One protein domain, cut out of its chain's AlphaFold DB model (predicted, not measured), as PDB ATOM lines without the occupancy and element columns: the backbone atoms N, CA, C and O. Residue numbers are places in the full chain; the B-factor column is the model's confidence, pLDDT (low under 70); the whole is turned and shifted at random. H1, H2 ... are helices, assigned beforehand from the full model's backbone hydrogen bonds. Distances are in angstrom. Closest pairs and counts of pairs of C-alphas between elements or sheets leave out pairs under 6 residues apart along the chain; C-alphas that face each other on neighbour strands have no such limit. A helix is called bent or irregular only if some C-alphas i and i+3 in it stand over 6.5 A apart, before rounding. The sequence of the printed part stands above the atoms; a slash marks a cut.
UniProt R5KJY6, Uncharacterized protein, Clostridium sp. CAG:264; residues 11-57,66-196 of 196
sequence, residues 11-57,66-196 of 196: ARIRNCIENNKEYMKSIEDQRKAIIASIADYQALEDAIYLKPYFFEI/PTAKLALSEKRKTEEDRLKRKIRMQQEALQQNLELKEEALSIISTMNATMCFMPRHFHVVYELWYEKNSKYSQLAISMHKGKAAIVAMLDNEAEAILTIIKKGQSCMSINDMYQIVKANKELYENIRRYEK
ATOM      1  N   ALA A  11     111.225  -2.246  15.268       86.62
ATOM      2  CA  ALA A  11     111.217  -1.808  13.874       86.62
ATOM      3  C   ALA A  11     110.533  -2.828  12.949       86.62
ATOM      4  O   ALA A  11     109.761  -2.444  12.075       86.62
ATOM      5  N   ARG A  12     110.762  -4.129  13.170       84.25
ATOM      6  CA  ARG A  12     110.071  -5.199  12.436       84.25
ATOM      7  C   ARG A  12     108.571  -5.212  12.719       84.25
ATOM      8  O   ARG A  12     107.793  -5.301  11.776       84.25
ATOM      9  N   ILE A  13     108.170  -5.070  13.983       86.56
ATOM     10  CA  ILE A  13     106.751  -4.983  14.362       86.56
ATOM     11  C   ILE A  13     106.102  -3.765  13.711       86.56
ATOM     12  O   ILE A  13     105.041  -3.886  13.108       86.56
ATOM     13  N   ARG A  14     106.774  -2.612  13.754       86.06
ATOM     14  CA  ARG A  14     106.305  -1.381  13.119       86.06
ATOM     15  C   ARG A  14     106.118  -1.549  11.611       86.06
ATOM     16  O   ARG A  14     105.056  -1.222  11.097       86.06
ATOM     17  N   ASN A  15     107.093  -2.145  10.928       83.00
ATOM     18  CA  ASN A  15     106.981  -2.448   9.501       83.00
ATOM     19  C   ASN A  15     105.832  -3.429   9.204       83.00
ATOM     20  O   ASN A  15     105.114  -3.269   8.221       83.00
ATOM     21  N   CYS A  16     105.631  -4.431  10.066       80.31
ATOM     22  CA  CYS A  16     104.523  -5.373   9.942       80.31
ATOM     23  C   CYS A  16     103.164  -4.677  10.111       80.31
ATOM     24  O   CYS A  16     102.236  -4.996   9.376       80.31
ATOM     25  N   ILE A  17     103.045  -3.722  11.037       79.75
ATOM     26  CA  ILE A  17     101.835  -2.912  11.242       79.75
ATOM     27  C   ILE A  17     101.565  -2.030  10.017       79.75
ATOM     28  O   ILE A  17     100.455  -2.026   9.491       79.75
ATOM     29  N   GLU A  18     102.583  -1.315   9.538       77.56
ATOM     30  CA  GLU A  18     102.447  -0.330   8.459       77.56
ATOM     31  C   GLU A  18     102.228  -0.985   7.079       77.56
ATOM     32  O   GLU A  18     101.473  -0.453   6.269       77.56
ATOM     33  N   ASN A  19     102.832  -2.151   6.812       72.94
ATOM     34  CA  ASN A  19     102.876  -2.760   5.473       72.94
ATOM     35  C   ASN A  19     102.272  -4.174   5.392       72.94
ATOM     36  O   ASN A  19     102.487  -4.871   4.404       72.94
ATOM     37  N   ASN A  20     101.502  -4.620   6.391       69.94
ATOM     38  CA  ASN A  20     101.066  -6.014   6.592       69.94
ATOM     39  C   ASN A  20     100.688  -6.795   5.312       69.94
ATOM     40  O   ASN A  20     101.241  -7.859   5.055       69.94
ATOM     41  N   LYS A  21      99.776  -6.277   4.468       67.88
ATOM     42  CA  LYS A  21      99.343  -6.997   3.249       67.88
ATOM     43  C   LYS A  21     100.495  -7.219   2.264       67.88
ATOM     44  O   LYS A  21     100.608  -8.297   1.689       67.88
ATOM     45  N   GLU A  22     101.326  -6.202   2.051       73.50
ATOM     46  CA  GLU A  22     102.494  -6.279   1.163       73.50
ATOM     47  C   GLU A  22     103.620  -7.090   1.798       73.50
ATOM     48  O   GLU A  22     104.275  -7.864   1.108       73.50
ATOM     49  N   TYR A  23     103.774  -6.993   3.116       71.00
ATOM     50  CA  TYR A  23     104.724  -7.764   3.903       71.00
ATOM     51  C   TYR A  23     104.409  -9.269   3.861       71.00
ATOM     52  O   TYR A  23     105.252 -10.062   3.448       71.00
ATOM     53  N   MET A  24     103.171  -9.669   4.169       76.38
ATOM     54  CA  MET A  24     102.719 -11.062   4.093       76.38
ATOM     55  C   MET A  24     102.749 -11.598   2.663       76.38
ATOM     56  O   MET A  24     103.188 -12.726   2.439       76.38
ATOM     57  N   LYS A  25     102.336 -10.790   1.677       81.56
ATOM     58  CA  LYS A  25     102.447 -11.166   0.264       81.56
ATOM     59  C   LYS A  25     103.910 -11.373  -0.141       81.56
ATOM     60  O   LYS A  25     104.205 -12.358  -0.801       81.56
ATOM     61  N   SER A  26     104.820 -10.502   0.292       81.25
ATOM     62  CA  SER A  26     106.254 -10.625   0.016       81.25
ATOM     63  C   SER A  26     106.845 -11.912   0.596       81.25
ATOM     64  O   SER A  26     107.575 -12.602  -0.113       81.25
ATOM     65  N   ILE A  27     106.482 -12.286   1.830       81.06
ATOM     66  CA  ILE A  27     106.906 -13.555   2.449       81.06
ATOM     67  C   ILE A  27     106.402 -14.752   1.627       81.06
ATOM     68  O   ILE A  27     107.163 -15.677   1.346       81.06
ATOM     69  N   GLU A  28     105.135 -14.730   1.208       82.06
ATOM     70  CA  GLU A  28     104.529 -15.799   0.404       82.06
ATOM     71  C   GLU A  28     105.120 -15.892  -1.013       82.06
ATOM     72  O   GLU A  28     105.357 -16.994  -1.512       82.06
ATOM     73  N   ASP A  29     105.393 -14.755  -1.653       85.31
ATOM     74  CA  ASP A  29     106.020 -14.693  -2.975       85.31
ATOM     75  C   ASP A  29     107.471 -15.205  -2.914       85.31
ATOM     76  O   ASP A  29     107.877 -16.005  -3.761       85.31
ATOM     77  N   GLN A  30     108.225 -14.851  -1.865       82.44
ATOM     78  CA  GLN A  30     109.546 -15.431  -1.590       82.44
ATOM     79  C   GLN A  30     109.466 -16.948  -1.391       82.44
ATOM     80  O   GLN A  30     110.259 -17.680  -1.984       82.44
ATOM     81  N   ARG A  31     108.481 -17.443  -0.626       85.19
ATOM     82  CA  ARG A  31     108.294 -18.888  -0.419       85.19
ATOM     83  C   ARG A  31     108.085 -19.625  -1.739       85.19
ATOM     84  O   ARG A  31     108.707 -20.656  -1.972       85.19
ATOM     85  N   LYS A  32     107.214 -19.098  -2.606       86.31
ATOM     86  CA  LYS A  32     106.937 -19.682  -3.929       86.31
ATOM     87  C   LYS A  32     108.188 -19.724  -4.803       86.31
ATOM     88  O   LYS A  32     108.438 -20.749  -5.430       86.31
ATOM     89  N   ALA A  33     108.980 -18.650  -4.813       87.69
ATOM     90  CA  ALA A  33     110.228 -18.591  -5.570       87.69
ATOM     91  C   ALA A  33     111.257 -19.628  -5.079       87.69
ATOM     92  O   ALA A  33     111.881 -20.302  -5.894       87.69
ATOM     93  N   ILE A  34     111.388 -19.805  -3.759       81.94
ATOM     94  CA  ILE A  34     112.287 -20.809  -3.168       81.94
ATOM     95  C   ILE A  34     111.829 -22.229  -3.526       81.94
ATOM     96  O   ILE A  34     112.638 -23.038  -3.973       81.94
ATOM     97  N   ILE A  35     110.530 -22.530  -3.397       83.50
ATOM     98  CA  ILE A  35     109.970 -23.845  -3.755       83.50
ATOM     99  C   ILE A  35     110.212 -24.160  -5.237       83.50
ATOM    100  O   ILE A  35     110.645 -25.266  -5.555       83.50
ATOM    101  N   ALA A  36     109.987 -23.192  -6.132       85.38
ATOM    102  CA  ALA A  36     110.272 -23.359  -7.556       85.38
ATOM    103  C   ALA A  36     111.765 -23.638  -7.805       85.38
ATOM    104  O   ALA A  36     112.103 -24.588  -8.503       85.38
ATOM    105  N   SER A  37     112.665 -22.892  -7.150       84.00
ATOM    106  CA  SER A  37     114.110 -23.118  -7.270       84.00
ATOM    107  C   SER A  37     114.551 -24.494  -6.760       84.00
ATOM    108  O   SER A  37     115.492 -25.061  -7.314       84.00
ATOM    109  N   ILE A  38     113.922 -25.027  -5.706       82.69
ATOM    110  CA  ILE A  38     114.204 -26.384  -5.211       82.69
ATOM    111  C   ILE A  38     113.775 -27.419  -6.252       82.69
ATOM    112  O   ILE A  38     114.563 -28.307  -6.567       82.69
ATOM    113  N   ALA A  39     112.569 -27.275  -6.811       83.25
ATOM    114  CA  ALA A  39     112.057 -28.176  -7.840       83.25
ATOM    115  C   ALA A  39     112.952 -28.184  -9.094       83.25
ATOM    116  O   ALA A  39     113.275 -29.254  -9.607       83.25
ATOM    117  N   ASP A  40     113.430 -27.014  -9.530       83.81
ATOM    118  CA  ASP A  40     114.360 -26.898 -10.660       83.81
ATOM    119  C   ASP A  40     115.689 -27.622 -10.389       83.81
ATOM    120  O   ASP A  40     116.216 -28.321 -11.259       83.81
ATOM    121  N   TYR A  41     116.245 -27.494  -9.177       80.06
ATOM    122  CA  TYR A  41     117.479 -28.197  -8.816       80.06
ATOM    123  C   TYR A  41     117.288 -29.708  -8.678       80.06
ATOM    124  O   TYR A  41     118.185 -30.450  -9.074       80.06
ATOM    125  N   GLN A  42     116.139 -30.161  -8.178       78.75
ATOM    126  CA  GLN A  42     115.797 -31.585  -8.114       78.75
ATOM    127  C   GLN A  42     115.632 -32.182  -9.516       78.75
ATOM    128  O   GLN A  42     116.207 -33.226  -9.803       78.75
ATOM    129  N   ALA A  43     114.960 -31.481 -10.435       80.31
ATOM    130  CA  ALA A  43     114.845 -31.919 -11.825       80.31
ATOM    131  C   ALA A  43     116.214 -32.003 -12.533       80.31
ATOM    132  O   ALA A  43     116.449 -32.898 -13.348       80.31
ATOM    133  N   LEU A  44     117.140 -31.087 -12.220       75.25
ATOM    134  CA  LEU A  44     118.521 -31.140 -12.713       75.25
ATOM    135  C   LEU A  44     119.307 -32.317 -12.124       75.25
ATOM    136  O   LEU A  44     120.061 -32.959 -12.857       75.25
ATOM    137  N   GLU A  45     119.135 -32.599 -10.832       72.62
ATOM    138  CA  GLU A  45     119.711 -33.773 -10.171       72.62
ATOM    139  C   GLU A  45     119.204 -35.064 -10.838       72.62
ATOM    140  O   GLU A  45     120.014 -35.855 -11.326       72.62
ATOM    141  N   ASP A  46     117.887 -35.219 -11.000       71.12
ATOM    142  CA  ASP A  46     117.269 -36.364 -11.683       71.12
ATOM    143  C   ASP A  46     117.774 -36.514 -13.126       71.12
ATOM    144  O   ASP A  46     118.105 -37.614 -13.566       71.12
ATOM    145  N   ALA A  47     117.924 -35.416 -13.874       67.88
ATOM    146  CA  ALA A  47     118.475 -35.451 -15.228       67.88
ATOM    147  C   ALA A  47     119.948 -35.908 -15.267       67.88
ATOM    148  O   ALA A  47     120.368 -36.557 -16.232       67.88
ATOM    149  N   ILE A  48     120.748 -35.595 -14.242       62.84
ATOM    150  CA  ILE A  48     122.125 -36.093 -14.105       62.84
ATOM    151  C   ILE A  48     122.133 -37.590 -13.781       62.84
ATOM    152  O   ILE A  48     122.954 -38.306 -14.358       62.84
ATOM    153  N   TYR A  49     121.204 -38.069 -12.943       58.97
ATOM    154  CA  TYR A  49     121.024 -39.493 -12.618       58.97
ATOM    155  C   TYR A  49     120.361 -40.317 -13.728       58.97
ATOM    156  O   TYR A  49     120.569 -41.528 -13.779       58.97
ATOM    157  N   LEU A  50     119.621 -39.691 -14.649       54.62
ATOM    158  CA  LEU A  50     119.041 -40.335 -15.837       54.62
ATOM    159  C   LEU A  50     120.002 -40.335 -17.044       54.62
ATOM    160  O   LEU A  50     119.946 -41.232 -17.886       54.62
ATOM    161  N   LYS A  51     120.959 -39.397 -17.111       52.59
ATOM    162  CA  LYS A  51     122.046 -39.380 -18.114       52.59
ATOM    163  C   LYS A  51     123.106 -40.508 -18.064       52.59
ATOM    164  O   LYS A  51     123.834 -40.616 -19.057       52.59
ATOM    165  N   PRO A  52     123.274 -41.358 -17.028       51.88
ATOM    166  CA  PRO A  52     124.216 -42.475 -17.070       51.88
ATOM    167  C   PRO A  52     123.842 -43.509 -18.133       51.88
ATOM    168  O   PRO A  52     124.739 -44.050 -18.769       51.88
ATOM    169  N   TYR A  53     122.547 -43.700 -18.406       46.91
ATOM    170  CA  TYR A  53     122.070 -44.733 -19.330       46.91
ATOM    171  C   TYR A  53     122.276 -44.409 -20.818       46.91
ATOM    172  O   TYR A  53     122.249 -45.313 -21.647       46.91
ATOM    173  N   PHE A  54     122.533 -43.148 -21.183       43.19
ATOM    174  CA  PHE A  54     122.711 -42.764 -22.592       43.19
ATOM    175  C   PHE A  54     124.158 -42.832 -23.095       43.19
ATOM    176  O   PHE A  54     124.374 -42.846 -24.302       43.19
ATOM    177  N   PHE A  55     125.156 -42.902 -22.208       45.19
ATOM    178  CA  PHE A  55     126.565 -42.988 -22.623       45.19
ATOM    179  C   PHE A  55     127.104 -44.422 -22.706       45.19
ATOM    180  O   PHE A  55     128.226 -44.613 -23.167       45.19
ATOM    181  N   GLU A  56     126.307 -45.429 -22.333       44.28
ATOM    182  CA  GLU A  56     126.613 -46.837 -22.626       44.28
ATOM    183  C   GLU A  56     126.076 -47.294 -23.994       44.28
ATOM    184  O   GLU A  56     126.557 -48.284 -24.540       44.28
ATOM    185  N   ILE A  57     125.184 -46.524 -24.630       45.81
ATOM    186  CA  ILE A  57     124.661 -46.805 -25.977       45.81
ATOM    187  C   ILE A  57     125.274 -45.833 -26.990       45.81
ATOM    188  O   ILE A  57     124.586 -45.069 -27.647       45.81
ATOM    189  N   PRO A  66     140.300 -45.096 -20.437       59.91
ATOM    190  CA  PRO A  66     140.002 -45.146 -19.006       59.91
ATOM    191  C   PRO A  66     140.155 -43.785 -18.316       59.91
ATOM    192  O   PRO A  66     139.383 -43.464 -17.413       59.91
ATOM    193  N   THR A  67     141.094 -42.961 -18.784       59.22
ATOM    194  CA  THR A  67     141.377 -41.620 -18.253       59.22
ATOM    195  C   THR A  67     140.221 -40.660 -18.527       59.22
ATOM    196  O   THR A  67     139.798 -39.914 -17.644       59.22
ATOM    197  N   ALA A  68     139.635 -40.725 -19.728       56.16
ATOM    198  CA  ALA A  68     138.468 -39.929 -20.096       56.16
ATOM    199  C   ALA A  68     137.217 -40.342 -19.300       56.16
ATOM    200  O   ALA A  68     136.453 -39.479 -18.862       56.16
ATOM    201  N   LYS A  69     137.031 -41.647 -19.049       60.22
ATOM    202  CA  LYS A  69     135.957 -42.158 -18.175       60.22
ATOM    203  C   LYS A  69     136.107 -41.668 -16.732       60.22
ATOM    204  O   LYS A  69     135.116 -41.243 -16.137       60.22
ATOM    205  N   LEU A  70     137.327 -41.683 -16.192       60.34
ATOM    206  CA  LEU A  70     137.611 -41.206 -14.836       60.34
ATOM    207  C   LEU A  70     137.358 -39.695 -14.710       60.34
ATOM    208  O   LEU A  70     136.618 -39.266 -13.829       60.34
ATOM    209  N   ALA A  71     137.862 -38.899 -15.659       60.16
ATOM    210  CA  ALA A  71     137.665 -37.449 -15.679       60.16
ATOM    211  C   ALA A  71     136.182 -37.047 -15.826       60.16
ATOM    212  O   ALA A  71     135.741 -36.046 -15.257       60.16
ATOM    213  N   LEU A  72     135.385 -37.818 -16.575       63.78
ATOM    214  CA  LEU A  72     133.933 -37.627 -16.678       63.78
ATOM    215  C   LEU A  72     133.206 -38.005 -15.377       63.78
ATOM    216  O   LEU A  72     132.259 -37.317 -14.996       63.78
ATOM    217  N   SER A  73     133.650 -39.059 -14.689       68.62
ATOM    218  CA  SER A  73     133.123 -39.465 -13.380       68.62
ATOM    219  C   SER A  73     133.395 -38.409 -12.301       68.62
ATOM    220  O   SER A  73     132.472 -37.996 -11.600       68.62
ATOM    221  N   GLU A  74     134.620 -37.882 -12.229       71.06
ATOM    222  CA  GLU A  74     134.997 -36.827 -11.279       71.06
ATOM    223  C   GLU A  74     134.251 -35.512 -11.535       71.06
ATOM    224  O   GLU A  74     133.761 -34.877 -10.595       71.06
ATOM    225  N   LYS A  75     134.090 -35.118 -12.806       71.94
ATOM    226  CA  LYS A  75     133.271 -33.954 -13.175       71.94
ATOM    227  C   LYS A  75     131.804 -34.137 -12.781       71.94
ATOM    228  O   LYS A  75     131.212 -33.200 -12.252       71.94
ATOM    229  N   ARG A  76     131.225 -35.329 -12.990       71.00
ATOM    230  CA  ARG A  76     129.846 -35.635 -12.563       71.00
ATOM    231  C   ARG A  76     129.694 -35.554 -11.048       71.00
ATOM    232  O   ARG A  76     128.797 -34.861 -10.586       71.00
ATOM    233  N   LYS A  77     130.601 -36.178 -10.295       76.25
ATOM    234  CA  LYS A  77     130.602 -36.145  -8.826       76.25
ATOM    235  C   LYS A  77     130.711 -34.715  -8.286       76.25
ATOM    236  O   LYS A  77     130.000 -34.345  -7.360       76.25
ATOM    237  N   THR A  78     131.555 -33.889  -8.905       80.19
ATOM    238  CA  THR A  78     131.719 -32.479  -8.518       80.19
ATOM    239  C   THR A  78     130.447 -31.660  -8.769       80.19
ATOM    240  O   THR A  78     130.069 -30.840  -7.930       80.19
ATOM    241  N   GLU A  79     129.768 -31.866  -9.903       78.56
ATOM    242  CA  GLU A  79     128.518 -31.159 -10.219       78.56
ATOM    243  C   GLU A  79     127.344 -31.645  -9.351       78.56
ATOM    244  O   GLU A  79     126.538 -30.834  -8.898       78.56
ATOM    245  N   GLU A  80     127.291 -32.941  -9.037       77.75
ATOM    246  CA  GLU A  80     126.337 -33.527  -8.089       77.75
ATOM    247  C   GLU A  80     126.511 -32.931  -6.682       77.75
ATOM    248  O   GLU A  80     125.556 -32.415  -6.097       77.75
ATOM    249  N   ASP A  81     127.744 -32.900  -6.164       82.06
ATOM    250  CA  ASP A  81     128.052 -32.288  -4.868       82.06
ATOM    251  C   ASP A  81     127.684 -30.796  -4.843       82.06
ATOM    252  O   ASP A  81     127.219 -30.269  -3.828       82.06
ATOM    253  N   ARG A  82     127.865 -30.093  -5.967       84.62
ATOM    254  CA  ARG A  82     127.473 -28.687  -6.110       84.62
ATOM    255  C   ARG A  82     125.954 -28.509  -6.079       84.62
ATOM    256  O   ARG A  82     125.482 -27.576  -5.427       84.62
ATOM    257  N   LEU A  83     125.193 -29.364  -6.761       80.81
ATOM    258  CA  LEU A  83     123.727 -29.323  -6.758       80.81
ATOM    259  C   LEU A  83     123.161 -29.648  -5.379       80.81
ATOM    260  O   LEU A  83     122.348 -28.875  -4.874       80.81
ATOM    261  N   LYS A  84     123.677 -30.684  -4.708       82.38
ATOM    262  CA  LYS A  84     123.299 -31.013  -3.323       82.38
ATOM    263  C   LYS A  84     123.517 -29.836  -2.373       82.38
ATOM    264  O   LYS A  84     122.643 -29.521  -1.566       82.38
ATOM    265  N   ARG A  85     124.644 -29.120  -2.499       86.06
ATOM    266  CA  ARG A  85     124.885 -27.885  -1.727       86.06
ATOM    267  C   ARG A  85     123.861 -26.793  -2.043       86.06
ATOM    268  O   ARG A  85     123.384 -26.141  -1.120       86.06
ATOM    269  N   LYS A  86     123.511 -26.585  -3.317       86.38
ATOM    270  CA  LYS A  86     122.496 -25.593  -3.716       86.38
ATOM    271  C   LYS A  86     121.109 -25.927  -3.171       86.38
ATOM    272  O   LYS A  86     120.464 -25.034  -2.630       86.38
ATOM    273  N   ILE A  87     120.685 -27.187  -3.256       82.06
ATOM    274  CA  ILE A  87     119.412 -27.658  -2.691       82.06
ATOM    275  C   ILE A  87     119.386 -27.402  -1.185       82.06
ATOM    276  O   ILE A  87     118.434 -26.808  -0.687       82.06
ATOM    277  N   ARG A  88     120.461 -27.758  -0.470       85.69
ATOM    278  CA  ARG A  88     120.570 -27.513   0.972       85.69
ATOM    279  C   ARG A  88     120.446 -26.027   1.327       85.69
ATOM    280  O   ARG A  88     119.679 -25.689   2.219       85.69
ATOM    281  N   MET A  89     121.141 -25.138   0.614       87.75
ATOM    282  CA  MET A  89     121.023 -23.690   0.852       87.75
ATOM    283  C   MET A  89     119.591 -23.180   0.623       87.75
ATOM    284  O   MET A  89     119.110 -22.345   1.383       87.75
ATOM    285  N   GLN A  90     118.889 -23.688  -0.396       82.06
ATOM    286  CA  GLN A  90     117.489 -23.318  -0.640       82.06
ATOM    287  C   GLN A  90     116.544 -23.869   0.437       82.06
ATOM    288  O   GLN A  90     115.597 -23.190   0.824       82.06
ATOM    289  N   GLN A  91     116.805 -25.067   0.964       82.00
ATOM    290  CA  GLN A  91     116.055 -25.621   2.098       82.00
ATOM    291  C   GLN A  91     116.257 -24.790   3.373       82.00
ATOM    292  O   GLN A  91     115.290 -24.508   4.077       82.00
ATOM    293  N   GLU A  92     117.485 -24.341   3.644       87.31
ATOM    294  CA  GLU A  92     117.781 -23.425   4.754       87.31
ATOM    295  C   GLU A  92     117.056 -22.076   4.572       87.31
ATOM    296  O   GLU A  92     116.446 -21.570   5.514       87.31
ATOM    297  N   ALA A  93     117.025 -21.528   3.351       82.06
ATOM    298  CA  ALA A  93     116.264 -20.314   3.040       82.06
ATOM    299  C   ALA A  93     114.742 -20.503   3.203       82.06
ATOM    300  O   ALA A  93     114.050 -19.599   3.673       82.06
ATOM    301  N   LEU A  94     114.212 -21.680   2.848       84.25
ATOM    302  CA  LEU A  94     112.803 -22.017   3.055       84.25
ATOM    303  C   LEU A  94     112.455 -22.060   4.547       84.25
ATOM    304  O   LEU A  94     111.429 -21.514   4.946       84.25
ATOM    305  N   GLN A  95     113.318 -22.665   5.365       86.50
ATOM    306  CA  GLN A  95     113.140 -22.723   6.815       86.50
ATOM    307  C   GLN A  95     113.119 -21.318   7.434       86.50
ATOM    308  O   GLN A  95     112.198 -20.990   8.179       86.50
ATOM    309  N   GLN A  96     114.056 -20.451   7.044       85.81
ATOM    310  CA  GLN A  96     114.065 -19.050   7.480       85.81
ATOM    311  C   GLN A  96     112.792 -18.305   7.053       85.81
ATOM    312  O   GLN A  96     112.245 -17.511   7.814       85.81
ATOM    313  N   ASN A  97     112.277 -18.561   5.845       88.81
ATOM    314  CA  ASN A  97     111.024 -17.961   5.388       88.81
ATOM    315  C   ASN A  97     109.811 -18.424   6.219       88.81
ATOM    316  O   ASN A  97     108.929 -17.614   6.511       88.81
ATOM    317  N   LEU A  98     109.772 -19.695   6.633       82.25
ATOM    318  CA  LEU A  98     108.730 -20.209   7.527       82.25
ATOM    319  C   LEU A  98     108.794 -19.547   8.907       82.25
ATOM    320  O   LEU A  98     107.763 -19.101   9.405       82.25
ATOM    321  N   GLU A  99     109.991 -19.391   9.472       85.75
ATOM    322  CA  GLU A  99     110.197 -18.675  10.738       85.75
ATOM    323  C   GLU A  99     109.710 -17.220  10.646       85.75
ATOM    324  O   GLU A  99     108.977 -16.753  11.517       85.75
ATOM    325  N   LEU A 100     110.011 -16.518   9.546       83.56
ATOM    326  CA  LEU A 100     109.496 -15.163   9.297       83.56
ATOM    327  C   LEU A 100     107.965 -15.116   9.243       83.56
ATOM    328  O   LEU A 100     107.351 -14.160   9.725       83.56
ATOM    329  N   LYS A 101     107.334 -16.136   8.655       83.19
ATOM    330  CA  LYS A 101     105.874 -16.237   8.603       83.19
ATOM    331  C   LYS A 101     105.280 -16.461   9.992       83.19
ATOM    332  O   LYS A 101     104.291 -15.814  10.331       83.19
ATOM    333  N   GLU A 102     105.862 -17.350  10.791       84.06
ATOM    334  CA  GLU A 102     105.429 -17.596  12.171       84.06
ATOM    335  C   GLU A 102     105.575 -16.339  13.038       84.06
ATOM    336  O   GLU A 102     104.647 -15.983  13.768       84.06
ATOM    337  N   GLU A 103     106.684 -15.606  12.896       83.44
ATOM    338  CA  GLU A 103     106.888 -14.311  13.552       83.44
ATOM    339  C   GLU A 103     105.790 -13.307  13.173       83.44
ATOM    340  O   GLU A 103     105.173 -12.700  14.052       83.44
ATOM    341  N   ALA A 104     105.503 -13.150  11.877       82.69
ATOM    342  CA  ALA A 104     104.472 -12.229  11.400       82.69
ATOM    343  C   ALA A 104     103.076 -12.596  11.934       82.69
ATOM    344  O   ALA A 104     102.331 -11.727  12.390       82.69
ATOM    345  N   LEU A 105     102.738 -13.889  11.953       83.31
ATOM    346  CA  LEU A 105     101.484 -14.377  12.531       83.31
ATOM    347  C   LEU A 105     101.409 -14.118  14.042       83.31
ATOM    348  O   LEU A 105     100.357 -13.707  14.534       83.31
ATOM    349  N   SER A 106     102.516 -14.283  14.770       85.00
ATOM    350  CA  SER A 106     102.587 -13.968  16.200       85.00
ATOM    351  C   SER A 106     102.350 -12.479  16.474       85.00
ATOM    352  O   SER A 106     101.641 -12.136  17.425       85.00
ATOM    353  N   ILE A 107     102.908 -11.589  15.647       85.81
ATOM    354  CA  ILE A 107     102.688 -10.137  15.741       85.81
ATOM    355  C   ILE A 107     101.208  -9.818  15.540       85.81
ATOM    356  O   ILE A 107     100.607  -9.154  16.383       85.81
ATOM    357  N   ILE A 108     100.609 -10.338  14.465       82.25
ATOM    358  CA  ILE A 108      99.199 -10.099  14.128       82.25
ATOM    359  C   ILE A 108      98.279 -10.626  15.234       82.25
ATOM    360  O   ILE A 108      97.356  -9.932  15.653       82.25
ATOM    361  N   SER A 109      98.542 -11.829  15.746       83.81
ATOM    362  CA  SER A 109      97.753 -12.407  16.837       83.81
ATOM    363  C   SER A 109      97.839 -11.565  18.111       83.81
ATOM    364  O   SER A 109      96.825 -11.355  18.773       83.81
ATOM    365  N   THR A 110      99.031 -11.072  18.456       86.94
ATOM    366  CA  THR A 110      99.235 -10.245  19.656       86.94
ATOM    367  C   THR A 110      98.549  -8.891  19.510       86.94
ATOM    368  O   THR A 110      97.855  -8.456  20.419       86.94
ATOM    369  N   MET A 111      98.676  -8.266  18.342       85.75
ATOM    370  CA  MET A 111      97.997  -7.016  17.998       85.75
ATOM    371  C   MET A 111      96.466  -7.148  18.043       85.75
ATOM    372  O   MET A 111      95.765  -6.240  18.474       85.75
ATOM    373  N   ASN A 112      95.910  -8.291  17.635       82.69
ATOM    374  CA  ASN A 112      94.471  -8.524  17.767       82.69
ATOM    375  C   ASN A 112      94.042  -8.667  19.238       82.69
ATOM    376  O   ASN A 112      92.929  -8.295  19.599       82.69
ATOM    377  N   ALA A 113      94.911  -9.184  20.109       84.00
ATOM    378  CA  ALA A 113      94.624  -9.288  21.536       84.00
ATOM    379  C   ALA A 113      94.734  -7.934  22.259       84.00
ATOM    380  O   ALA A 113      93.945  -7.651  23.164       84.00
ATOM    381  N   THR A 114      95.664  -7.068  21.841       83.88
ATOM    382  CA  THR A 114      95.807  -5.715  22.402       83.88
ATOM    383  C   THR A 114      94.589  -4.831  22.136       83.88
ATOM    384  O   THR A 114      94.299  -3.945  22.942       83.88
ATOM    385  N   MET A 115      93.796  -5.126  21.097       80.62
ATOM    386  CA  MET A 115      92.512  -4.465  20.807       80.62
ATOM    387  C   MET A 115      91.595  -4.348  22.024       80.62
ATOM    388  O   MET A 115      90.881  -3.358  22.179       80.62
ATOM    389  N   CYS A 116      91.608  -5.365  22.884       82.00
ATOM    390  CA  CYS A 116      90.720  -5.444  24.035       82.00
ATOM    391  C   CYS A 116      91.077  -4.450  25.144       82.00
ATOM    392  O   CYS A 116      90.231  -4.161  25.986       82.00
ATOM    393  N   PHE A 117      92.310  -3.939  25.164       85.38
ATOM    394  CA  PHE A 117      92.780  -3.055  26.228       85.38
ATOM    395  C   PHE A 117      93.513  -1.796  25.740       85.38
ATOM    396  O   PHE A 117      93.866  -0.984  26.586       85.38
ATOM    397  N   MET A 118      93.694  -1.602  24.424       86.62
ATOM    398  CA  MET A 118      94.223  -0.372  23.802       86.62
ATOM    399  C   MET A 118      93.421   0.050  22.548       86.62
ATOM    400  O   MET A 118      93.957   0.134  21.439       86.62
ATOM    401  N   PRO A 119      92.115   0.354  22.672       82.75
ATOM    402  CA  PRO A 119      91.213   0.490  21.523       82.75
ATOM    403  C   PRO A 119      91.547   1.659  20.580       82.75
ATOM    404  O   PRO A 119      91.332   1.563  19.373       82.75
ATOM    405  N   ARG A 120      92.092   2.772  21.091       82.50
ATOM    406  CA  ARG A 120      92.474   3.916  20.240       82.50
ATOM    407  C   ARG A 120      93.757   3.672  19.452       82.50
ATOM    408  O   ARG A 120      93.842   4.110  18.309       82.50
ATOM    409  N   HIS A 121      94.730   2.978  20.043       85.31
ATOM    410  CA  HIS A 121      95.920   2.542  19.313       85.31
ATOM    411  C   HIS A 121      95.537   1.535  18.233       85.31
ATOM    412  O   HIS A 121      95.988   1.658  17.098       85.31
ATOM    413  N   PHE A 122      94.617   0.617  18.547       78.19
ATOM    414  CA  PHE A 122      94.052  -0.270  17.542       78.19
ATOM    415  C   PHE A 122      93.377   0.497  16.405       78.19
ATOM    416  O   PHE A 122      93.630   0.171  15.256       78.19
ATOM    417  N   HIS A 123      92.562   1.519  16.684       76.69
ATOM    418  CA  HIS A 123      91.931   2.300  15.616       76.69
ATOM    419  C   HIS A 123      92.976   2.902  14.662       76.69
ATOM    420  O   HIS A 123      92.854   2.732  13.456       76.69
ATOM    421  N   VAL A 124      94.060   3.488  15.192       80.38
ATOM    422  CA  VAL A 124      95.196   3.967  14.376       80.38
ATOM    423  C   VAL A 124      95.755   2.863  13.485       80.38
ATOM    424  O   VAL A 124      95.947   3.059  12.287       80.38
ATOM    425  N   VAL A 125      96.029   1.705  14.077       77.06
ATOM    426  CA  VAL A 125      96.612   0.561  13.378       77.06
ATOM    427  C   VAL A 125      95.665   0.011  12.318       77.06
ATOM    428  O   VAL A 125      96.087  -0.233  11.194       77.06
ATOM    429  N   TYR A 126      94.388  -0.154  12.649       75.75
ATOM    430  CA  TYR A 126      93.357  -0.682  11.767       75.75
ATOM    431  C   TYR A 126      93.147   0.214  10.546       75.75
ATOM    432  O   TYR A 126      93.118  -0.284   9.423       75.75
ATOM    433  N   GLU A 127      93.065   1.526  10.756       75.75
ATOM    434  CA  GLU A 127      92.939   2.532   9.696       75.75
ATOM    435  C   GLU A 127      94.128   2.488   8.728       75.75
ATOM    436  O   GLU A 127      93.961   2.489   7.507       75.75
ATOM    437  N   LEU A 128      95.344   2.369   9.265       70.69
ATOM    438  CA  LEU A 128      96.552   2.215   8.451       70.69
ATOM    439  C   LEU A 128      96.604   0.849   7.743       70.69
ATOM    440  O   LEU A 128      97.108   0.752   6.625       70.69
ATOM    441  N   TRP A 129      96.049  -0.197   8.359       70.56
ATOM    442  CA  TRP A 129      96.128  -1.577   7.883       70.56
ATOM    443  C   TRP A 129      95.088  -1.923   6.804       70.56
ATOM    444  O   TRP A 129      95.422  -2.531   5.776       70.56
ATOM    445  N   TYR A 130      93.820  -1.577   7.025       62.69
ATOM    446  CA  TYR A 130      92.709  -2.039   6.192       62.69
ATOM    447  C   TYR A 130      92.266  -1.024   5.153       62.69
ATOM    448  O   TYR A 130      92.025  -1.432   4.012       62.69
ATOM    449  N   GLU A 131      92.202   0.261   5.500       62.62
ATOM    450  CA  GLU A 131      91.659   1.271   4.590       62.62
ATOM    451  C   GLU A 131      92.662   1.700   3.510       62.62
ATOM    452  O   GLU A 131      92.241   2.150   2.445       62.62
ATOM    453  N   LYS A 132      93.978   1.503   3.725       56.81
ATOM    454  CA  LYS A 132      95.099   1.754   2.778       56.81
ATOM    455  C   LYS A 132      95.160   3.149   2.121       56.81
ATOM    456  O   LYS A 132      96.109   3.431   1.396       56.81
ATOM    457  N   ASN A 133      94.199   4.027   2.389       51.66
ATOM    458  CA  ASN A 133      94.050   5.342   1.769       51.66
ATOM    459  C   ASN A 133      94.072   6.486   2.784       51.66
ATOM    460  O   ASN A 133      94.225   7.640   2.379       51.66
ATOM    461  N   SER A 134      93.980   6.179   4.079       56.19
ATOM    462  CA  SER A 134      94.044   7.162   5.154       56.19
ATOM    463  C   SER A 134      95.478   7.668   5.284       56.19
ATOM    464  O   SER A 134      96.292   7.134   6.038       56.19
ATOM    465  N   LYS A 135      95.826   8.723   4.531       65.38
ATOM    466  CA  LYS A 135      97.077   9.459   4.771       65.38
ATOM    467  C   LYS A 135      97.117   9.799   6.262       65.38
ATOM    468  O   LYS A 135      96.093  10.188   6.815       65.38
ATOM    469  N   TYR A 136      98.290   9.766   6.898       68.38
ATOM    470  CA  TYR A 136      98.458  10.170   8.308       68.38
ATOM    471  C   TYR A 136      97.735  11.483   8.668       68.38
ATOM    472  O   TYR A 136      97.324  11.681   9.805       68.38
ATOM    473  N   SER A 137      97.572  12.393   7.701       64.38
ATOM    474  CA  SER A 137      96.770  13.612   7.829       64.38
ATOM    475  C   SER A 137      95.265  13.384   8.020       64.38
ATOM    476  O   SER A 137      94.668  14.088   8.820       64.38
ATOM    477  N   GLN A 138      94.644  12.443   7.310       72.50
ATOM    478  CA  GLN A 138      93.220  12.112   7.458       72.50
ATOM    479  C   GLN A 138      92.959  11.413   8.793       72.50
ATOM    480  O   GLN A 138      92.038  11.791   9.513       72.50
ATOM    481  N   LEU A 139      93.843  10.491   9.181       77.38
ATOM    482  CA  LEU A 139      93.774   9.829  10.481       77.38
ATOM    483  C   LEU A 139      93.923  10.831  11.637       77.38
ATOM    484  O   LEU A 139      93.120  10.841  12.566       77.38
ATOM    485  N   ALA A 140      94.887  11.749  11.528       74.56
ATOM    486  CA  ALA A 140      95.066  12.847  12.476       74.56
ATOM    487  C   ALA A 140      93.797  13.709  12.641       74.56
ATOM    488  O   ALA A 140      93.439  14.069  13.764       74.56
ATOM    489  N   ILE A 141      93.092  14.005  11.539       75.19
ATOM    490  CA  ILE A 141      91.825  14.752  11.563       75.19
ATOM    491  C   ILE A 141      90.731  13.939  12.264       75.19
ATOM    492  O   ILE A 141      90.111  14.456  13.189       75.19
ATOM    493  N   SER A 142      90.531  12.674  11.874       78.31
ATOM    494  CA  SER A 142      89.477  11.806  12.430       78.31
ATOM    495  C   SER A 142      89.610  11.591  13.940       78.31
ATOM    496  O   SER A 142      88.623  11.581  14.668       78.31
ATOM    497  N   MET A 143      90.846  11.493  14.432       80.56
ATOM    498  CA  MET A 143      91.126  11.272  15.847       80.56
ATOM    499  C   MET A 143      91.276  12.566  16.646       80.56
ATOM    500  O   MET A 143      91.544  12.497  17.846       80.56
ATOM    501  N   HIS A 144      91.158  13.731  15.998       83.00
ATOM    502  CA  HIS A 144      91.446  15.041  16.588       83.00
ATOM    503  C   HIS A 144      92.816  15.089  17.292       83.00
ATOM    504  O   HIS A 144      92.968  15.655  18.377       83.00
ATOM    505  N   LYS A 145      93.837  14.467  16.687       83.56
ATOM    506  CA  LYS A 145      95.188  14.345  17.252       83.56
ATOM    507  C   LYS A 145      96.247  14.709  16.219       83.56
ATOM    508  O   LYS A 145      96.107  14.444  15.033       83.56
ATOM    509  N   GLY A 146      97.344  15.318  16.665       84.38
ATOM    510  CA  GLY A 146      98.454  15.671  15.774       84.38
ATOM    511  C   GLY A 146      99.174  14.436  15.219       84.38
ATOM    512  O   GLY A 146      99.215  13.391  15.866       84.38
ATOM    513  N   LYS A 147      99.834  14.571  14.061       84.31
ATOM    514  CA  LYS A 147     100.623  13.485  13.441       84.31
ATOM    515  C   LYS A 147     101.643  12.858  14.402       84.31
ATOM    516  O   LYS A 147     101.791  11.643  14.424       84.31
ATOM    517  N   ALA A 148     102.300  13.674  15.230       86.69
ATOM    518  CA  ALA A 148     103.249  13.197  16.237       86.69
ATOM    519  C   ALA A 148     102.595  12.287  17.293       86.69
ATOM    520  O   ALA A 148     103.211  11.327  17.740       86.69
ATOM    521  N   ALA A 149     101.338  12.553  17.661       87.62
ATOM    522  CA  ALA A 149     100.596  11.694  18.578       87.62
ATOM    523  C   ALA A 149     100.260  10.346  17.929       87.62
ATOM    524  O   ALA A 149     100.432   9.322  18.573       87.62
ATOM    525  N   ILE A 150      99.853  10.334  16.656       86.56
ATOM    526  CA  ILE A 150      99.598   9.091  15.906       86.56
ATOM    527  C   ILE A 150     100.867   8.232  15.826       86.56
ATOM    528  O   ILE A 150     100.827   7.037  16.103       86.56
ATOM    529  N   VAL A 151     102.010   8.851  15.515       86.88
ATOM    530  CA  VAL A 151     103.309   8.164  15.498       86.88
ATOM    531  C   VAL A 151     103.657   7.588  16.873       86.88
ATOM    532  O   VAL A 151     104.043   6.428  16.960       86.88
ATOM    533  N   ALA A 152     103.459   8.356  17.947       90.31
ATOM    534  CA  ALA A 152     103.699   7.872  19.304       90.31
ATOM    535  C   ALA A 152     102.788   6.688  19.675       90.31
ATOM    536  O   ALA A 152     103.249   5.747  20.311       90.31
ATOM    537  N   MET A 153     101.519   6.692  19.250       89.75
ATOM    538  CA  MET A 153     100.614   5.554  19.460       89.75
ATOM    539  C   MET A 153     101.107   4.291  18.759       89.75
ATOM    540  O   MET A 153     101.103   3.227  19.368       89.75
ATOM    541  N   LEU A 154     101.579   4.408  17.515       88.44
ATOM    542  CA  LEU A 154     102.167   3.284  16.781       88.44
ATOM    543  C   LEU A 154     103.425   2.749  17.460       88.44
ATOM    544  O   LEU A 154     103.609   1.539  17.569       88.44
ATOM    545  N   ASP A 155     104.286   3.645  17.939       91.06
ATOM    546  CA  ASP A 155     105.489   3.253  18.667       91.06
ATOM    547  C   ASP A 155     105.175   2.578  20.000       91.06
ATOM    548  O   ASP A 155     105.868   1.631  20.377       91.06
ATOM    549  N   ASN A 156     104.143   3.042  20.702       92.12
ATOM    550  CA  ASN A 156     103.674   2.422  21.935       92.12
ATOM    551  C   ASN A 156     103.067   1.042  21.666       92.12
ATOM    552  O   ASN A 156     103.364   0.100  22.393       92.12
ATOM    553  N   GLU A 157     102.270   0.904  20.605       90.44
ATOM    554  CA  GLU A 157     101.692  -0.379  20.198       90.44
ATOM    555  C   GLU A 157     102.785  -1.391  19.836       90.44
ATOM    556  O   GLU A 157     102.805  -2.511  20.346       90.44
ATOM    557  N   ALA A 158     103.754  -0.977  19.016       91.81
ATOM    558  CA  ALA A 158     104.872  -1.828  18.635       91.81
ATOM    559  C   ALA A 158     105.712  -2.255  19.852       91.81
ATOM    560  O   ALA A 158     106.165  -3.398  19.920       91.81
ATOM    561  N   GLU A 159     105.903  -1.361  20.827       92.75
ATOM    562  CA  GLU A 159     106.602  -1.670  22.079       92.75
ATOM    563  C   GLU A 159     105.809  -2.635  22.969       92.75
ATOM    564  O   GLU A 159     106.388  -3.545  23.567       92.75
ATOM    565  N   ALA A 160     104.486  -2.475  23.045       90.75
ATOM    566  CA  ALA A 160     103.611  -3.366  23.797       90.75
ATOM    567  C   ALA A 160     103.634  -4.781  23.217       90.75
ATOM    568  O   ALA A 160     103.905  -5.734  23.950       90.75
ATOM    569  N   ILE A 161     103.461  -4.914  21.901       90.69
ATOM    570  CA  ILE A 161     103.556  -6.199  21.199       90.69
ATOM    571  C   ILE A 161     104.938  -6.826  21.416       90.69
ATOM    572  O   ILE A 161     105.030  -8.003  21.761       90.69
ATOM    573  N   LEU A 162     106.018  -6.044  21.287       91.19
ATOM    574  CA  LEU A 162     107.377  -6.536  21.523       91.19
ATOM    575  C   LEU A 162     107.551  -7.057  22.951       91.19
ATOM    576  O   LEU A 162     108.140  -8.118  23.154       91.19
ATOM    577  N   THR A 163     107.047  -6.310  23.934       89.94
ATOM    578  CA  THR A 163     107.131  -6.666  25.353       89.94
ATOM    579  C   THR A 163     106.371  -7.963  25.628       89.94
ATOM    580  O   THR A 163     106.913  -8.848  26.290       89.94
ATOM    581  N   ILE A 164     105.160  -8.110  25.081       89.31
ATOM    582  CA  ILE A 164     104.335  -9.318  25.221       89.31
ATOM    583  C   ILE A 164     105.034 -10.525  24.583       89.31
ATOM    584  O   ILE A 164     105.220 -11.545  25.248       89.31
ATOM    585  N   ILE A 165     105.496 -10.399  23.332       86.81
ATOM    586  CA  ILE A 165     106.159 -11.495  22.608       86.81
ATOM    587  C   ILE A 165     107.457 -11.914  23.312       86.81
ATOM    588  O   ILE A 165     107.681 -13.106  23.518       86.81
ATOM    589  N   LYS A 166     108.291 -10.961  23.756       86.06
ATOM    590  CA  LYS A 166     109.535 -11.262  24.491       86.06
ATOM    591  C   LYS A 166     109.293 -11.960  25.826       86.06
ATOM    592  O   LYS A 166     110.132 -12.745  26.259       86.06
ATOM    593  N   LYS A 167     108.174 -11.667  26.492       81.81
ATOM    594  CA  LYS A 167     107.776 -12.332  27.742       81.81
ATOM    595  C   LYS A 167     107.214 -13.738  27.513       81.81
ATOM    596  O   LYS A 167     107.053 -14.470  28.484       81.81
ATOM    597  N   GLY A 168     107.003 -14.123  26.253       64.25
ATOM    598  CA  GLY A 168     107.029 -15.504  25.796       64.25
ATOM    599  C   GLY A 168     106.008 -16.406  26.469       64.25
ATOM    600  O   GLY A 168     106.382 -17.264  27.262       64.25
ATOM    601  N   GLN A 169     104.733 -16.277  26.103       56.69
ATOM    602  CA  GLN A 169     103.792 -17.379  26.291       56.69
ATOM    603  C   GLN A 169     102.911 -17.506  25.053       56.69
ATOM    604  O   GLN A 169     102.058 -16.667  24.780       56.69
ATOM    605  N   SER A 170     103.111 -18.594  24.313       50.25
ATOM    606  CA  SER A 170     102.354 -19.005  23.124       50.25
ATOM    607  C   SER A 170     100.879 -19.358  23.411       50.25
ATOM    608  O   SER A 170     100.197 -19.931  22.571       50.25
ATOM    609  N   CYS A 171     100.373 -19.023  24.599       58.34
ATOM    610  CA  CYS A 171      99.020 -19.304  25.085       58.34
ATOM    611  C   CYS A 171      98.645 -18.356  26.243       58.34
ATOM    612  O   CYS A 171      98.092 -18.766  27.260       58.34
ATOM    613  N   MET A 172      99.000 -17.080  26.107       75.38
ATOM    614  CA  MET A 172      98.731 -16.055  27.114       75.38
ATOM    615  C   MET A 172      97.280 -15.558  27.037       75.38
ATOM    616  O   MET A 172      96.773 -15.309  25.943       75.38
ATOM    617  N   SER A 173      96.614 -15.375  28.183       86.62
ATOM    618  CA  SER A 173      95.293 -14.738  28.199       86.62
ATOM    619  C   SER A 173      95.407 -13.231  27.925       86.62
ATOM    620  O   SER A 173      96.441 -12.615  28.181       86.62
ATOM    621  N   ILE A 174      94.320 -12.605  27.460       87.31
ATOM    622  CA  ILE A 174      94.263 -11.142  27.267       87.31
ATOM    623  C   ILE A 174      94.624 -10.404  28.569       87.31
ATOM    624  O   ILE A 174      95.324  -9.393  28.540       87.31
ATOM    625  N   ASN A 175      94.188 -10.923  29.723       89.62
ATOM    626  CA  ASN A 175      94.503 -10.317  31.013       89.62
ATOM    627  C   ASN A 175      96.001 -10.392  31.328       89.62
ATOM    628  O   ASN A 175      96.570  -9.405  31.784       89.62
ATOM    629  N   ASP A 176      96.652 -11.519  31.053       89.44
ATOM    630  CA  ASP A 176      98.088 -11.676  31.302       89.44
ATOM    631  C   ASP A 176      98.905 -10.728  30.414       89.44
ATOM    632  O   ASP A 176      99.824 -10.063  30.896       89.44
ATOM    633  N   MET A 177      98.506 -10.571  29.144       89.88
ATOM    634  CA  MET A 177      99.103  -9.586  28.234       89.88
ATOM    635  C   MET A 177      98.969  -8.164  28.785       89.88
ATOM    636  O   MET A 177      99.946  -7.412  28.825       89.88
ATOM    637  N   TYR A 178      97.781  -7.806  29.274       90.06
ATOM    638  CA  TYR A 178      97.546  -6.513  29.906       90.06
ATOM    639  C   TYR A 178      98.409  -6.316  31.164       90.06
ATOM    640  O   TYR A 178      99.011  -5.254  31.332       90.06
ATOM    641  N   GLN A 179      98.540  -7.333  32.028       91.31
ATOM    642  CA  GLN A 179      99.401  -7.243  33.214       91.31
ATOM    643  C   GLN A 179     100.876  -7.061  32.847       91.31
ATOM    644  O   GLN A 179     101.586  -6.328  33.535       91.31
ATOM    645  N   ILE A 180     101.347  -7.665  31.754       91.19
ATOM    646  CA  ILE A 180     102.718  -7.472  31.265       91.19
ATOM    647  C   ILE A 180     102.959  -6.024  30.850       91.19
ATOM    648  O   ILE A 180     103.972  -5.442  31.245       91.19
ATOM    649  N   VAL A 181     102.033  -5.438  30.089       91.19
ATOM    650  CA  VAL A 181     102.124  -4.028  29.686       91.19
ATOM    651  C   VAL A 181     102.070  -3.129  30.918       91.19
ATOM    652  O   VAL A 181     102.917  -2.257  31.074       91.19
ATOM    653  N   LYS A 182     101.138  -3.387  31.840       91.81
ATOM    654  CA  LYS A 182     100.979  -2.623  33.084       91.81
ATOM    655  C   LYS A 182     102.201  -2.708  34.006       91.81
ATOM    656  O   LYS A 182     102.509  -1.739  34.696       91.81
ATOM    657  N   ALA A 183     102.902  -3.840  34.018       92.12
ATOM    658  CA  ALA A 183     104.145  -4.006  34.768       92.12
ATOM    659  C   ALA A 183     105.286  -3.134  34.208       92.12
ATOM    660  O   ALA A 183     106.196  -2.767  34.953       92.12
ATOM    661  N   ASN A 184     105.235  -2.765  32.924       91.75
ATOM    662  CA  ASN A 184     106.109  -1.752  32.345       91.75
ATOM    663  C   ASN A 184     105.502  -0.357  32.570       91.75
ATOM    664  O   ASN A 184     104.746   0.153  31.745       91.75
ATOM    665  N   LYS A 185     105.838   0.256  33.710       92.44
ATOM    666  CA  LYS A 185     105.253   1.532  34.156       92.44
ATOM    667  C   LYS A 185     105.365   2.645  33.107       92.44
ATOM    668  O   LYS A 185     104.375   3.317  32.842       92.44
ATOM    669  N   GLU A 186     106.541   2.812  32.505       92.75
ATOM    670  CA  GLU A 186     106.792   3.857  31.506       92.75
ATOM    671  C   GLU A 186     105.931   3.653  30.253       92.75
ATOM    672  O   GLU A 186     105.221   4.561  29.819       92.75
ATOM    673  N   LEU A 187     105.930   2.434  29.704       92.12
ATOM    674  CA  LEU A 187     105.111   2.095  28.543       92.12
ATOM    675  C   LEU A 187     103.615   2.275  28.837       92.12
ATOM    676  O   LEU A 187     102.891   2.864  28.037       92.12
ATOM    677  N   TYR A 188     103.157   1.805  29.996       92.19
ATOM    678  CA  TYR A 188     101.761   1.910  30.403       92.19
ATOM    679  C   TYR A 188     101.303   3.369  30.550       92.19
ATOM    680  O   TYR A 188     100.217   3.733  30.095       92.19
ATOM    681  N   GLU A 189     102.132   4.231  31.143       92.56
ATOM    682  CA  GLU A 189     101.853   5.666  31.251       92.56
ATOM    683  C   GLU A 189     101.813   6.346  29.874       92.56
ATOM    684  O   GLU A 189     100.902   7.138  29.605       92.56
ATOM    685  N   ASN A 190     102.736   5.982  28.977       91.81
ATOM    686  CA  ASN A 190     102.756   6.472  27.600       91.81
ATOM    687  C   ASN A 190     101.487   6.079  26.836       91.81
ATOM    688  O   ASN A 190     100.883   6.935  26.192       91.81
ATOM    689  N   ILE A 191     101.037   4.827  26.954       91.00
ATOM    690  CA  ILE A 191      99.785   4.353  26.347       91.00
ATOM    691  C   ILE A 191      98.593   5.158  26.875       91.00
ATOM    692  O   ILE A 191      97.858   5.786  26.106       91.00
ATOM    693  N   ARG A 192      98.447   5.244  28.202       90.19
ATOM    694  CA  ARG A 192      97.319   5.937  28.841       90.19
ATOM    695  C   ARG A 192      97.207   7.412  28.474       90.19
ATOM    696  O   ARG A 192      96.105   7.967  28.508       90.19
ATOM    697  N   ARG A 193      98.323   8.075  28.157       89.50
ATOM    698  CA  ARG A 193      98.332   9.478  27.718       89.50
ATOM    699  C   ARG A 193      97.532   9.683  26.431       89.50
ATOM    700  O   ARG A 193      96.955  10.752  26.243       89.50
ATOM    701  N   TYR A 194      97.499   8.680  25.561       83.75
ATOM    702  CA  TYR A 194      96.911   8.777  24.229       83.75
ATOM    703  C   TYR A 194      95.518   8.145  24.113       83.75
ATOM    704  O   TYR A 194      94.779   8.494  23.184       83.75
ATOM    705  N   GLU A 195      95.123   7.323  25.087       78.62
ATOM    706  CA  GLU A 195      93.777   6.747  25.211       78.62
ATOM    707  C   GLU A 195      92.698   7.749  25.645       78.62
ATOM    708  O   GLU A 195      91.533   7.574  25.292       78.62
ATOM    709  N   LYS A 196      93.080   8.811  26.366       67.38
ATOM    710  CA  LYS A 196      92.199   9.938  26.719       67.38
ATOM    711  C   LYS A 196      91.913  10.810  25.498       67.38
ATOM    712  O   LYS A 196      90.727  11.110  25.249       67.38
TER     713      LYS A 196
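AT A GLANCE: This is residues 11 to 57 and 66 to 196 of the 196 residues of an uncharacterized protein of Clostridium sp. CAG:264 (UniProt R5KJY6). A long arm of two helices, H1b and H2, side by side and running opposite ways, carries a small head of shorter crossed helices at one end. In the head, H5 lies in the middle, with H1a, the last residues of H2, and H3, H4, H6 and H7 packed on it. The arm makes the length, and at its far end residues 66 to 75 of H2 stick out. There are 178 residues printed, with seven named helices in the order H1 to H7 and no named strand; the class is all helix. The whole is extended, with a radius of gyration of the C-alphas of 25.5 A and spans of 86 by 34 by 21 A.

HOW THE PARTS SIT: Begin at Ala 11: H1, residues 11 to 54, was assigned as one helix by its hydrogen bonds but is bent, with C-alphas 18 and 21 lying 9.0 A apart. Its arms H1a, residues 11 to 18, and H1b, residues 21 to 54, stand at 72 degrees, only just about perpendicular. H2, residues 66 to 114, touches H1b at a shallow tilt of 19 degrees, opposite ways; their closest C-alphas, of Ile 38 and Ile 87, are 5.9 A apart. Go on to the hub, H5, residues 147 to 167, which touches six other helices. H5 touches H1a with residues 154 to 162 alone, closest at the C-alphas of Ile 13 and Ala 158, 5.6 A. H2 touches H5 with residues 106 to 114 alone, at a steep tilt of 67 degrees, closest at Thr 110 and Ile 161, C-alphas 6.1 A apart. H3, residues 119 to 131, is about perpendicular to H5 at 78 degrees and touches it with residues 121 to 125 alone, closest at the C-alphas of His 121 and Met 153, 5.6 A. H5 touches H4, residues 136 to 142, with residues 147 to 150 alone; C-alphas 140 and 147 are closest, at 5.7 A. H5 touches H6, residues 174 to 183, with residues 160 to 167 alone; C-alphas 164 and 177 are closest, at 6.0 A. H7, residues 185 to 195, touches H5 at a steep tilt of 42 degrees, opposite ways, with C-alphas 156 and 191 closest, at 6.2 A. Every O i to N i+4 pair is within hydrogen-bond range in H1a, H2, H3, H4, H5 and H6; in H1b 27 of 30 are, in H7 6 of 7.

IN THESE COORDINATES: Find C-alpha 11 at (111.217, -1.808, 13.874), where H1a begins. H1b is 49.9 A long, H2 72.3 A and H5 30.4 A. H2 ends at C-alpha 114, (95.807, -5.715, 22.402), and H7 at C-alpha 195, (93.777, 6.747, 25.211).

THE WHOLE: Look from Pro 66 to Lys 196, whose C-alphas are the two farthest apart, 86.1 A. Residues 58 to 65 are not printed, and C-alphas 57 and 66 are 16.9 A apart across the cut. Of the links printed whole, none is long. The model's mean pLDDT over the printed part is 78.9; it is under 70 in 34 residues, among them 47 to 57, 66 to 73 and 130 to 137.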